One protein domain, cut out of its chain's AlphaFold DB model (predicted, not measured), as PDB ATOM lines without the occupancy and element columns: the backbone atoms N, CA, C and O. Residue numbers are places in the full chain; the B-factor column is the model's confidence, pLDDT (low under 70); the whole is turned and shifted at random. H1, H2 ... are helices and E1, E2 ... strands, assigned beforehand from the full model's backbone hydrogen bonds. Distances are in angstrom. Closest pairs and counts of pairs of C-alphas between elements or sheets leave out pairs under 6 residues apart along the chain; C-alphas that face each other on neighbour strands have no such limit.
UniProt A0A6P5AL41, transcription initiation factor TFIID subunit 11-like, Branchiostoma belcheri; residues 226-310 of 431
ATOM      1  N   VAL A 226      34.982 -25.408 -22.501       83.94
ATOM      2  CA  VAL A 226      33.574 -25.745 -22.647       83.94
ATOM      3  C   VAL A 226      33.326 -27.057 -21.923       83.94
ATOM      4  O   VAL A 226      34.046 -28.043 -22.121       83.94
ATOM      5  N   LEU A 227      32.334 -27.043 -21.038       86.94
ATOM      6  CA  LEU A 227      31.817 -28.248 -20.412       86.94
ATOM      7  C   LEU A 227      30.604 -28.746 -21.188       86.94
ATOM      8  O   LEU A 227      29.710 -27.969 -21.515       86.94
ATOM      9  N   TYR A 228      30.596 -30.046 -21.438       86.25
ATOM     10  CA  TYR A 228      29.550 -30.772 -22.138       86.25
ATOM     11  C   TYR A 228      28.912 -31.755 -21.188       86.25
ATOM     12  O   TYR A 228      29.625 -32.473 -20.489       86.25
ATOM     13  N   ARG A 229      27.587 -31.817 -21.188       85.75
ATOM     14  CA  ARG A 229      26.850 -32.858 -20.480       85.75
ATOM     15  C   ARG A 229      26.289 -33.857 -21.477       85.75
ATOM     16  O   ARG A 229      25.609 -33.452 -22.414       85.75
ATOM     17  N   ASP A 230      26.548 -35.140 -21.263       83.75
ATOM     18  CA  ASP A 230      25.904 -36.192 -22.050       83.75
ATOM     19  C   ASP A 230      24.489 -36.519 -21.532       83.75
ATOM     20  O   ASP A 230      24.031 -36.043 -20.487       83.75
ATOM     21  N   ARG A 231      23.797 -37.410 -22.249       81.38
ATOM     22  CA  ARG A 231      22.461 -37.909 -21.878       81.38
ATOM     23  C   ARG A 231      22.438 -38.723 -20.580       81.38
ATOM     24  O   ARG A 231      21.372 -38.913 -19.994       81.38
ATOM     25  N   LEU A 232      23.587 -39.231 -20.135       84.50
ATOM     26  CA  LEU A 232      23.738 -39.961 -18.874       84.50
ATOM     27  C   LEU A 232      23.978 -39.012 -17.688       84.50
ATOM     28  O   LEU A 232      23.975 -39.456 -16.535       84.50
ATOM     29  N   GLY A 233      24.123 -37.711 -17.955       84.50
ATOM     30  CA  GLY A 233      24.387 -36.676 -16.969       84.50
ATOM     31  C   GLY A 233      25.856 -36.583 -16.556       84.50
ATOM     32  O   GLY A 233      26.145 -36.024 -15.495       84.50
ATOM     33  N   ASP A 234      26.762 -37.147 -17.353       85.06
ATOM     34  CA  ASP A 234      28.202 -37.056 -17.171       85.06
ATOM     35  C   ASP A 234      28.759 -35.808 -17.862       85.06
ATOM     36  O   ASP A 234      28.319 -35.423 -18.943       85.06
ATOM     37  N   TRP A 235      29.730 -35.173 -17.207       87.44
ATOM     38  CA  TRP A 235      30.333 -33.927 -17.662       87.44
ATOM     39  C   TRP A 235      31.695 -34.179 -18.313       87.44
ATOM     40  O   TRP A 235      32.541 -34.884 -17.761       87.44
ATOM     41  N   PHE A 236      31.935 -33.561 -19.462       84.75
ATOM     42  CA  PHE A 236      33.166 -33.637 -20.246       84.75
ATOM     43  C   PHE A 236      33.710 -32.245 -20.494       84.75
ATOM     44  O   PHE A 236      32.956 -31.279 -20.538       84.75
ATOM     45  N   ARG A 237      35.024 -32.136 -20.654       81.50
ATOM     46  CA  ARG A 237      35.695 -30.865 -20.890       81.50
ATOM     47  C   ARG A 237      36.452 -30.891 -22.206       81.50
ATOM     48  O   ARG A 237      37.282 -31.773 -22.413       81.50
ATOM     49  N   PHE A 238      36.252 -29.840 -22.993       80.38
ATOM     50  CA  PHE A 238      36.991 -29.560 -24.218       80.38
ATOM     51  C   PHE A 238      37.564 -28.139 -24.186       80.38
ATOM     52  O   PHE A 238      37.133 -27.294 -23.389       80.38
ATOM     53  N   LEU A 239      38.577 -27.886 -25.013       77.62
ATOM     54  CA  LEU A 239      39.068 -26.530 -25.241       77.62
ATOM     55  C   LEU A 239      38.043 -25.779 -26.100       77.62
ATOM     56  O   LEU A 239      37.394 -26.380 -26.950       77.62
ATOM     57  N   ALA A 240      37.863 -24.480 -25.854       66.56
ATOM     58  CA  ALA A 240      36.860 -23.691 -26.572       66.56
ATOM     59  C   ALA A 240      37.135 -23.557 -28.080       66.56
ATOM     60  O   ALA A 240      36.205 -23.306 -28.831       66.56
ATOM     61  N   ASP A 241      38.377 -23.767 -28.522       71.38
ATOM     62  CA  ASP A 241      38.752 -23.693 -29.938       71.38
ATOM     63  C   ASP A 241      38.479 -25.004 -30.712       71.38
ATOM     64  O   ASP A 241      38.666 -25.058 -31.927       71.38
ATOM     65  N   ASP A 242      38.015 -26.059 -30.031       69.31
ATOM     66  CA  ASP A 242      37.800 -27.397 -30.597       69.31
ATOM     67  C   ASP A 242      36.346 -27.643 -31.055       69.31
ATOM     68  O   ASP A 242      35.874 -28.782 -31.055       69.31
ATOM     69  N   ASP A 243      35.616 -26.604 -31.474       66.81
ATOM     70  CA  ASP A 243      34.213 -26.728 -31.918       66.81
ATOM     71  C   ASP A 243      34.033 -27.786 -33.029       66.81
ATOM     72  O   ASP A 243      33.056 -28.531 -33.040       66.81
ATOM     73  N   VAL A 244      35.034 -27.953 -33.901       69.75
ATOM     74  CA  VAL A 244      35.034 -28.975 -34.966       69.75
ATOM     75  C   VAL A 244      35.067 -30.403 -34.409       69.75
ATOM     76  O   VAL A 244      34.464 -31.311 -34.982       69.75
ATOM     77  N   ILE A 245      35.776 -30.626 -33.298       70.62
ATOM     78  CA  ILE A 245      35.845 -31.943 -32.643       70.62
ATOM     79  C   ILE A 245      34.496 -32.263 -32.001       70.62
ATOM     80  O   ILE A 245      34.057 -33.408 -32.008       70.62
ATOM     81  N   LEU A 246      33.829 -31.245 -31.474       69.25
ATOM     82  CA  LEU A 246      32.542 -31.374 -30.805       69.25
ATOM     83  C   LEU A 246      31.436 -31.698 -31.803       69.25
ATOM     84  O   LEU A 246      30.658 -32.619 -31.565       69.25
ATOM     85  N   ASP A 247      31.442 -31.041 -32.958       71.56
ATOM     86  CA  ASP A 247      30.539 -31.380 -34.055       71.56
ATOM     87  C   ASP A 247      30.831 -32.782 -34.624       71.56
ATOM     88  O   ASP A 247      29.911 -33.476 -35.035       71.56
ATOM     89  N   GLN A 248      32.079 -33.270 -34.604       74.69
ATOM     90  CA  GLN A 248      32.376 -34.658 -35.004       74.69
ATOM     91  C   GLN A 248      31.972 -35.702 -33.960       74.69
ATOM     92  O   GLN A 248      31.575 -36.806 -34.328       74.69
ATOM     93  N   LEU A 249      32.115 -35.392 -32.672       68.12
ATOM     94  CA  LEU A 249      31.786 -36.322 -31.591       68.12
ATOM     95  C   LEU A 249      30.281 -36.395 -31.319       68.12
ATOM     96  O   LEU A 249      29.817 -37.410 -30.802       68.12
ATOM     97  N   PHE A 250      29.539 -35.331 -31.636       70.75
ATOM     98  CA  PHE A 250      28.155 -35.157 -31.197       70.75
ATOM     99  C   PHE A 250      27.218 -34.551 -32.267       70.75
ATOM    100  O   PHE A 250      26.109 -34.134 -31.934       70.75
ATOM    101  N   GLY A 251      27.647 -34.477 -33.533       61.00
ATOM    102  CA  GLY A 251      26.975 -33.771 -34.642       61.00
ATOM    103  C   GLY A 251      25.592 -34.277 -35.050       61.00
ATOM    104  O   GLY A 251      24.940 -33.676 -35.899       61.00
ATOM    105  N   ASP A 252      25.104 -35.338 -34.422       68.38
ATOM    106  CA  ASP A 252      23.859 -36.028 -34.755       68.38
ATOM    107  C   ASP A 252      22.599 -35.284 -34.252       68.38
ATOM    108  O   ASP A 252      21.522 -35.872 -34.131       68.38
ATOM    109  N   GLY A 253      22.713 -33.993 -33.922       53.28
ATOM    110  CA  GLY A 253      21.609 -33.193 -33.388       53.28
ATOM    111  C   GLY A 253      21.287 -33.490 -31.921       53.28
ATOM    112  O   GLY A 253      20.154 -33.292 -31.481       53.28
ATOM    113  N   GLU A 254      22.255 -33.985 -31.144       62.16
ATOM    114  CA  GLU A 254      22.065 -34.113 -29.702       62.16
ATOM    115  C   GLU A 254      22.089 -32.723 -29.043       62.16
ATOM    116  O   GLU A 254      23.021 -31.945 -29.249       62.16
ATOM    117  N   GLU A 255      21.067 -32.403 -28.238       58.28
ATOM    118  CA  GLU A 255      21.057 -31.212 -27.377       58.28
ATOM    119  C   GLU A 255      22.177 -31.328 -26.336       58.28
ATOM    120  O   GLU A 255      22.008 -31.844 -25.229       58.28
ATOM    121  N   LEU A 256      23.365 -30.874 -26.715       63.72
ATOM    122  CA  LEU A 256      24.492 -30.753 -25.815       63.72
ATOM    123  C   LEU A 256      24.327 -29.491 -24.977       63.72
ATOM    124  O   LEU A 256      24.332 -28.372 -25.491       63.72
ATOM    125  N   HIS A 257      24.260 -29.669 -23.664       69.56
ATOM    126  CA  HIS A 257      24.327 -28.555 -22.732       69.56
ATOM    127  C   HIS A 257      25.764 -28.027 -22.690       69.56
ATOM    128  O   HIS A 257      26.653 -28.679 -22.135       69.56
ATOM    129  N   ARG A 258      25.991 -26.863 -23.316       77.50
ATOM    130  CA  ARG A 258      27.293 -26.183 -23.379       77.50
ATOM    131  C   ARG A 258      27.394 -25.146 -22.261       77.50
ATOM    132  O   ARG A 258      26.665 -24.158 -22.252       77.50
ATOM    133  N   LEU A 259      28.332 -25.344 -21.339       74.19
ATOM    134  CA  LEU A 259      28.696 -24.347 -20.329       74.19
ATOM    135  C   LEU A 259      30.052 -23.740 -20.686       74.19
ATOM    136  O   LEU A 259      31.081 -24.415 -20.638       74.19
ATOM    137  N   TYR A 260      30.046 -22.453 -21.032       76.56
ATOM    138  CA  TYR A 260      31.259 -21.686 -21.297       76.56
ATOM    139  C   TYR A 260      31.836 -21.171 -19.980       76.56
ATOM    140  O   TYR A 260      31.297 -20.254 -19.359       76.56
ATOM    141  N   CYS A 261      32.954 -21.749 -19.551       69.69
ATOM    142  CA  CYS A 261      33.630 -21.344 -18.327       69.69
ATOM    143  C   CYS A 261      34.811 -20.439 -18.675       69.69
ATOM    144  O   CYS A 261      35.836 -20.888 -19.195       69.69
ATOM    145  N   ARG A 262      34.682 -19.145 -18.362       68.88
ATOM    146  CA  ARG A 262      35.767 -18.173 -18.519       68.88
ATOM    147  C   ARG A 262      36.502 -18.006 -17.192       68.88
ATOM    148  O   ARG A 262      36.053 -17.279 -16.314       68.88
ATOM    149  N   THR A 263      37.644 -18.665 -17.039       58.59
ATOM    150  CA  THR A 263      38.515 -18.484 -15.870       58.59
ATOM    151  C   THR A 263      39.310 -17.181 -16.004       58.59
ATOM    152  O   THR A 263      40.122 -17.023 -16.910       58.59
ATOM    153  N   GLY A 264      39.037 -16.213 -15.127       45.16
ATOM    154  CA  GLY A 264      39.431 -14.806 -15.282       45.16
ATOM    155  C   GLY A 264      40.867 -14.403 -14.910       45.16
ATOM    156  O   GLY A 264      41.065 -13.231 -14.608       45.16
ATOM    157  N   ALA A 265      41.874 -15.287 -14.911       40.72
ATOM    158  CA  ALA A 265      43.225 -14.900 -14.466       40.72
ATOM    159  C   ALA A 265      44.410 -15.538 -15.239       40.72
ATOM    160  O   ALA A 265      44.704 -16.718 -15.075       40.72
ATOM    161  N   ALA A 266      45.105 -14.664 -15.987       54.41
ATOM    162  CA  ALA A 266      46.553 -14.531 -16.258       54.41
ATOM    163  C   ALA A 266      47.395 -15.578 -17.059       54.41
ATOM    164  O   ALA A 266      47.762 -16.655 -16.604       54.41
ATOM    165  N   GLU A 267      47.840 -15.082 -18.220       41.88
ATOM    166  CA  GLU A 267      49.180 -15.028 -18.849       41.88
ATOM    167  C   GLU A 267      49.976 -16.231 -19.393       41.88
ATOM    168  O   GLU A 267      50.722 -15.962 -20.337       41.88
ATOM    169  N   LYS A 268      49.851 -17.510 -18.993       50.72
ATOM    170  CA  LYS A 268      50.529 -18.595 -19.766       50.72
ATOM    171  C   LYS A 268      49.765 -19.924 -19.839       50.72
ATOM    172  O   LYS A 268      49.537 -20.583 -18.831       50.72
ATOM    173  N   GLN A 269      49.460 -20.313 -21.083       47.03
ATOM    174  CA  GLN A 269      48.725 -21.505 -21.512       47.03
ATOM    175  C   GLN A 269      49.404 -22.808 -21.051       47.03
ATOM    176  O   GLN A 269      50.437 -23.196 -21.599       47.03
ATOM    177  N   ALA A 270      48.807 -23.527 -20.098       47.03
ATOM    178  CA  ALA A 270      48.918 -24.986 -20.107       47.03
ATOM    179  C   ALA A 270      47.669 -25.561 -20.739       47.03
ATOM    180  O   ALA A 270      46.558 -25.198 -20.368       47.03
ATOM    181  N   THR A 271      47.866 -26.471 -21.680       56.81
ATOM    182  CA  THR A 271      46.823 -27.312 -22.250       56.81
ATOM    183  C   THR A 271      46.340 -28.272 -21.165       56.81
ATOM    184  O   THR A 271      46.963 -29.294 -20.886       56.81
ATOM    185  N   LEU A 272      45.255 -27.920 -20.474       61.62
ATOM    186  CA  LEU A 272      44.598 -28.876 -19.589       61.62
ATOM    187  C   LEU A 272      44.036 -30.016 -20.455       61.62
ATOM    188  O   LEU A 272      43.528 -29.754 -21.547       61.62
ATOM    189  N   PRO A 273      44.147 -31.270 -19.994       73.12
ATOM    190  CA  PRO A 273      43.779 -32.428 -20.792       73.12
ATOM    191  C   PRO A 273      42.278 -32.430 -21.097       73.12
ATOM    192  O   PRO A 273      41.457 -32.139 -20.224       73.12
ATOM    193  N   VAL A 274      41.938 -32.790 -22.334       78.75
ATOM    194  CA  VAL A 274      40.572 -33.150 -22.732       78.75
ATOM    195  C   VAL A 274      40.195 -34.437 -22.002       78.75
ATOM    196  O   VAL A 274      40.985 -35.383 -21.943       78.75
ATOM    197  N   GLY A 275      39.012 -34.473 -21.395       89.00
ATOM    198  CA  GLY A 275      38.626 -35.614 -20.575       89.00
ATOM    199  C   GLY A 275      37.294 -35.457 -19.855       89.00
ATOM    200  O   GLY A 275      36.594 -34.450 -19.989       89.00
ATOM    201  N   ARG A 276      36.945 -36.469 -19.063       88.88
ATOM    202  CA  ARG A 276      35.737 -36.484 -18.236       88.88
ATOM    203  C   ARG A 276      35.967 -35.684 -16.961       88.88
ATOM    204  O   ARG A 276      36.882 -35.973 -16.194       88.88
ATOM    205  N   LEU A 277      35.116 -34.705 -16.694       91.50
ATOM    206  CA  LEU A 277      35.139 -33.970 -15.440       91.50
ATOM    207  C   LEU A 277      34.640 -34.889 -14.315       91.50
ATOM    208  O   LEU A 277      33.502 -35.352 -14.339       91.50
ATOM    209  N   ILE A 278      35.496 -35.168 -13.329       93.19
ATOM    210  CA  ILE A 278      35.148 -36.043 -12.198       93.19
ATOM    211  C   ILE A 278      34.750 -35.214 -10.980       93.19
ATOM    212  O   ILE A 278      33.772 -35.531 -10.298       93.19
ATOM    213  N   ALA A 279      35.528 -34.172 -10.681       94.06
ATOM    214  CA  ALA A 279      35.339 -33.370  -9.483       94.06
ATOM    215  C   ALA A 279      35.851 -31.934  -9.640       94.06
ATOM    216  O   ALA A 279      36.825 -31.696 -10.356       94.06
ATOM    217  N   ILE A 280      35.236 -31.013  -8.902       93.19
ATOM    218  CA  ILE A 280      35.706 -29.636  -8.694       93.19
ATOM    219  C   ILE A 280      35.880 -29.451  -7.187       93.19
ATOM    220  O   ILE A 280      34.974 -29.776  -6.424       93.19
ATOM    221  N   ASP A 281      37.062 -29.026  -6.744       93.44
ATOM    222  CA  ASP A 281      37.393 -28.862  -5.316       93.44
ATOM    223  C   ASP A 281      37.153 -30.125  -4.472       93.44
ATOM    224  O   ASP A 281      36.833 -30.085  -3.285       93.44
ATOM    225  N   GLY A 282      37.299 -31.293  -5.103       93.25
ATOM    226  CA  GLY A 282      37.037 -32.590  -4.477       93.25
ATOM    227  C   GLY A 282      35.556 -32.975  -4.385       93.25
ATOM    228  O   GLY A 282      35.265 -34.095  -3.961       93.25
ATOM    229  N   LEU A 283      34.631 -32.116  -4.821       92.88
ATOM    230  CA  LEU A 283      33.209 -32.431  -4.942       92.88
ATOM    231  C   LEU A 283      32.941 -33.133  -6.272       92.88
ATOM    232  O   LEU A 283      33.289 -32.625  -7.333       92.88
ATOM    233  N   SER A 284      32.323 -34.312  -6.208       94.25
ATOM    234  CA  SER A 284      31.930 -35.080  -7.394       94.25
ATOM    235  C   SER A 284      30.924 -34.295  -8.234       94.25
ATOM    236  O   SER A 284      29.889 -33.891  -7.710       94.25
ATOM    237  N   VAL A 285      31.180 -34.163  -9.538       93.44
ATOM    238  CA  VAL A 285      30.242 -33.493 -10.463       93.44
ATOM    239  C   VAL A 285      29.161 -34.424 -11.010       93.44
ATOM    240  O   VAL A 285      28.205 -33.980 -11.642       93.44
ATOM    241  N   ARG A 286      29.300 -35.737 -10.791       90.50
ATOM    242  CA  ARG A 286      28.363 -36.728 -11.323       90.50
ATOM    243  C   ARG A 286      26.965 -36.524 -10.740       90.50
ATOM    244  O   ARG A 286      26.787 -36.620  -9.527       90.50
ATOM    245  N   GLY A 287      25.986 -36.311 -11.617       89.88
ATOM    246  CA  GLY A 287      24.589 -36.092 -11.239       89.88
ATOM    247  C   GLY A 287      24.240 -34.650 -10.871       89.88
ATOM    248  O   GLY A 287      23.074 -34.403 -10.574       89.88
ATOM    249  N   LEU A 288      25.195 -33.713 -10.920       90.81
ATOM    250  CA  LEU A 288      24.887 -32.293 -10.774       90.81
ATOM    251  C   LEU A 288      24.118 -31.789 -11.996       90.81
ATOM    252  O   LEU A 288      24.428 -32.134 -13.142       90.81
ATOM    253  N   THR A 289      23.113 -30.964 -11.727       91.25
ATOM    254  CA  THR A 289      22.448 -30.132 -12.727       91.25
ATOM    255  C   THR A 289      23.348 -28.975 -13.156       91.25
ATOM    256  O   THR A 289      24.302 -28.618 -12.466       91.25
ATOM    257  N   ASP A 290      23.030 -28.365 -14.292       88.00
ATOM    258  CA  ASP A 290      23.803 -27.262 -14.866       88.00
ATOM    259  C   ASP A 290      23.907 -26.076 -13.891       88.00
ATOM    260  O   ASP A 290      24.979 -25.500 -13.721       88.00
ATOM    261  N   SER A 291      22.812 -25.756 -13.190       89.50
ATOM    262  CA  SER A 291      22.773 -24.698 -12.175       89.50
ATOM    263  C   SER A 291      23.638 -25.027 -10.958       89.50
ATOM    264  O   SER A 291      24.387 -24.172 -10.503       89.50
ATOM    265  N   GLU A 292      23.593 -26.267 -10.458       93.56
ATOM    266  CA  GLU A 292      24.429 -26.694  -9.325       93.56
ATOM    267  C   GLU A 292      25.917 -26.672  -9.683       93.56
ATOM    268  O   GLU A 292      26.749 -26.267  -8.873       93.56
ATOM    269  N   LEU A 293      26.267 -27.088 -10.902       91.38
ATOM    270  CA  LEU A 293      27.645 -27.042 -11.378       91.38
ATOM    271  C   LEU A 293      28.143 -25.599 -11.510       91.38
ATOM    272  O   LEU A 293      29.271 -25.296 -11.117       91.38
ATOM    273  N   LEU A 294      27.297 -24.712 -12.035       89.88
ATOM    274  CA  LEU A 294      27.603 -23.292 -12.152       89.88
ATOM    275  C   LEU A 294      27.752 -22.633 -10.773       89.88
ATOM    276  O   LEU A 294      28.679 -21.851 -10.575       89.88
ATOM    277  N   ASP A 295      26.913 -22.996  -9.803       92.69
ATOM    278  CA  ASP A 295      27.039 -22.547  -8.413       92.69
ATOM    279  C   ASP A 295      28.367 -23.007  -7.794       92.69
ATOM    280  O   ASP A 295      29.057 -22.212  -7.155       92.69
ATOM    281  N   VAL A 296      28.784 -24.259  -8.016       92.06
ATOM    282  CA  VAL A 296      30.091 -24.764  -7.550       92.06
ATOM    283  C   VAL A 296      31.244 -23.979  -8.182       92.06
ATOM    284  O   VAL A 296      32.169 -23.572  -7.481       92.06
ATOM    285  N   LEU A 297      31.180 -23.714  -9.487       90.94
ATOM    286  CA  LEU A 297      32.204 -22.940 -10.193       90.94
ATOM    287  C   LEU A 297      32.267 -21.480  -9.725       90.94
ATOM    288  O   LEU A 297      33.360 -20.947  -9.570       90.94
ATOM    289  N   ASN A 298      31.118 -20.849  -9.473       89.50
ATOM    290  CA  ASN A 298      31.038 -19.445  -9.058       89.50
ATOM    291  C   ASN A 298      31.361 -19.231  -7.574       89.50
ATOM    292  O   ASN A 298      31.818 -18.155  -7.190       89.50
ATOM    293  N   THR A 299      31.098 -20.225  -6.724       92.00
ATOM    294  CA  THR A 299      31.429 -20.154  -5.291       92.00
ATOM    295  C   THR A 299      32.902 -20.441  -5.018       92.00
ATOM    296  O   THR A 299      33.420 -20.027  -3.978       92.00
ATOM    297  N   SER A 300      33.588 -21.114  -5.944       89.75
ATOM    298  CA  SER A 300      35.010 -21.394  -5.825       89.75
ATOM    299  C   SER A 300      35.867 -20.220  -6.286       89.75
ATOM    300  O   SER A 300      35.766 -19.741  -7.413       89.75
ATOM    301  N   VAL A 301      36.757 -19.766  -5.404       89.00
ATOM    302  CA  VAL A 301      37.703 -18.678  -5.700       89.00
ATOM    303  C   VAL A 301      38.841 -19.158  -6.614       89.00
ATOM    304  O   VAL A 301      39.415 -18.359  -7.350       89.00
ATOM    305  N   ASP A 302      39.169 -20.453  -6.576       88.50
ATOM    306  CA  ASP A 302      40.222 -21.066  -7.394       88.50
ATOM    307  C   ASP A 302      39.924 -22.567  -7.590       88.50
ATOM    308  O   ASP A 302      40.477 -23.401  -6.867       88.50
ATOM    309  N   PRO A 303      39.004 -22.923  -8.508       88.06
ATOM    310  CA  PRO A 303      38.495 -24.284  -8.613       88.06
ATOM    311  C   PRO A 303      39.590 -25.269  -9.026       88.06
ATOM    312  O   PRO A 303      40.174 -25.182 -10.109       88.06
ATOM    313  N   VAL A 304      39.819 -26.278  -8.190       89.94
ATOM    314  CA  VAL A 304      40.700 -27.407  -8.493       89.94
ATOM    315  C   VAL A 304      39.917 -28.432  -9.305       89.94
ATOM    316  O   VAL A 304      39.194 -29.277  -8.769       89.94
ATOM    317  N   ILE A 305      40.071 -28.355 -10.623       90.75
ATOM    318  CA  ILE A 305      39.382 -29.216 -11.586       90.75
ATOM    319  C   ILE A 305      40.131 -30.550 -11.720       90.75
ATOM    320  O   ILE A 305      41.306 -30.583 -12.090       90.75
ATOM    321  N   ARG A 306      39.445 -31.668 -11.458       91.56
ATOM    322  CA  ARG A 306      39.963 -33.027 -11.684       91.56
ATOM    323  C   ARG A 306      39.297 -33.659 -12.897       91.56
ATOM    324  O   ARG A 306      38.078 -33.835 -12.921       91.56
ATOM    325  N   ILE A 307      40.125 -34.041 -13.860       89.94
ATOM    326  CA  ILE A 307      39.712 -34.606 -15.143       89.94
ATOM    327  C   ILE A 307      40.276 -36.020 -15.245       89.94
ATOM    328  O   ILE A 307      41.468 -36.213 -15.004       89.94
ATOM    329  N   ASP A 308      39.426 -36.987 -15.585       90.62
ATOM    330  CA  ASP A 308      39.869 -38.296 -16.062       90.62
ATOM    331  C   ASP A 308      40.206 -38.157 -17.545       90.62
ATOM    332  O   ASP A 308      39.324 -37.746 -18.309       90.62
ATOM    333  N   PRO A 309      41.438 -38.466 -17.979       85.00
ATOM    334  CA  PRO A 309      41.739 -38.555 -19.398       85.00
ATOM    335  C   PRO A 309      40.744 -39.500 -20.066       85.00
ATOM    336  O   PRO A 309      40.473 -40.594 -19.566       85.00
ATOM    337  N   LEU A 310      40.164 -39.066 -21.180       81.12
ATOM    338  CA  LEU A 310      39.399 -39.988 -22.002       81.12
ATOM    339  C   LEU A 310      40.395 -40.888 -22.724       81.12
ATOM    340  O   LEU A 310      41.085 -40.443 -23.640       81.12
TER     341      LEU A 310
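This is residues 226 to 310 of the 431 residues of the protein "transcription initiation factor TFIID subunit 11-like" of Branchiostoma belcheri (UniProt A0A6P5AL41). A strongly twisted sheet of five antiparallel strands makes the core, with helix H2 packed on it mainly at edge strand E3 and helix H1 only grazing the sheet with residues 243 to 246. A long loop, residues 262 to 274, joins edge strand E3 to inner strand E4 on the far side of E1 and E2. The printed part has 85 residues, with two named helices and five named strands along the chain as E1, E2, H1, E3, E4, H2, E5; the sheet order is E3, E1, E2, E4, E5. The class is mixed, helices and strands. The whole is compact, with a radius of gyration of the C-alphas of 12.8 A and spans of 37 by 30 by 20 A.

In the sheet, E1, residues 226 to 229, and E2, residues 235 to 239, form a hairpin at 154 degrees, with N 228 and O 236 at 2.8 A. On the other side of E1 is E3, residues 257 to 261, antiparallel at 151 degrees, with N 227 and O 259 at 2.9 A. E2 is also the neighbour of E4, residues 275 to 280, antiparallel at 113 degrees, with N 277 and O 235 at 2.8 A. E5, residues 305 to 309, is the other edge strand, antiparallel to E4 at 153 degrees, with N 278 and O 306 at 2.9 A. From edge to edge the strands' lines turn by 125 degrees. H2, residues 290 to 299, is on the sheet at a height of 8.9 A, only just over none of the strands, with 2 of its C-alphas falling on E1. Its closest C-alphas to E3 are those of Asp 290 and Leu 259, 7.9 A apart. E2, H1, residues 243 to 250, and E3 form a split strand-helix-strand unit, two strands running the same way with E1 between them, and its crossover is right-handed. H1 and H2 are apart. In both helices every O i to N i+4 pair is within hydrogen-bond range.

E1 begins at C-alpha 226, (33.574, -25.745, -22.647). E2 is 13.7 A long, E3 12.6 A, E4 13.6 A and E5 12.4 A. H2 runs 14.2 A from C-alpha 290 at (23.803, -27.262, -14.866). E5 ends at C-alpha 309, (41.739, -38.555, -19.398).

The two C-alphas farthest apart, those of Asp 252 and Val 301, are 36.6 A apart. The printed part has no cut. The link from E3 to E4 is long, 13 residues. Mean pLDDT of the printed part is 78.4; 25 residues are under 70, among them 251 to 257 and 261 to 272.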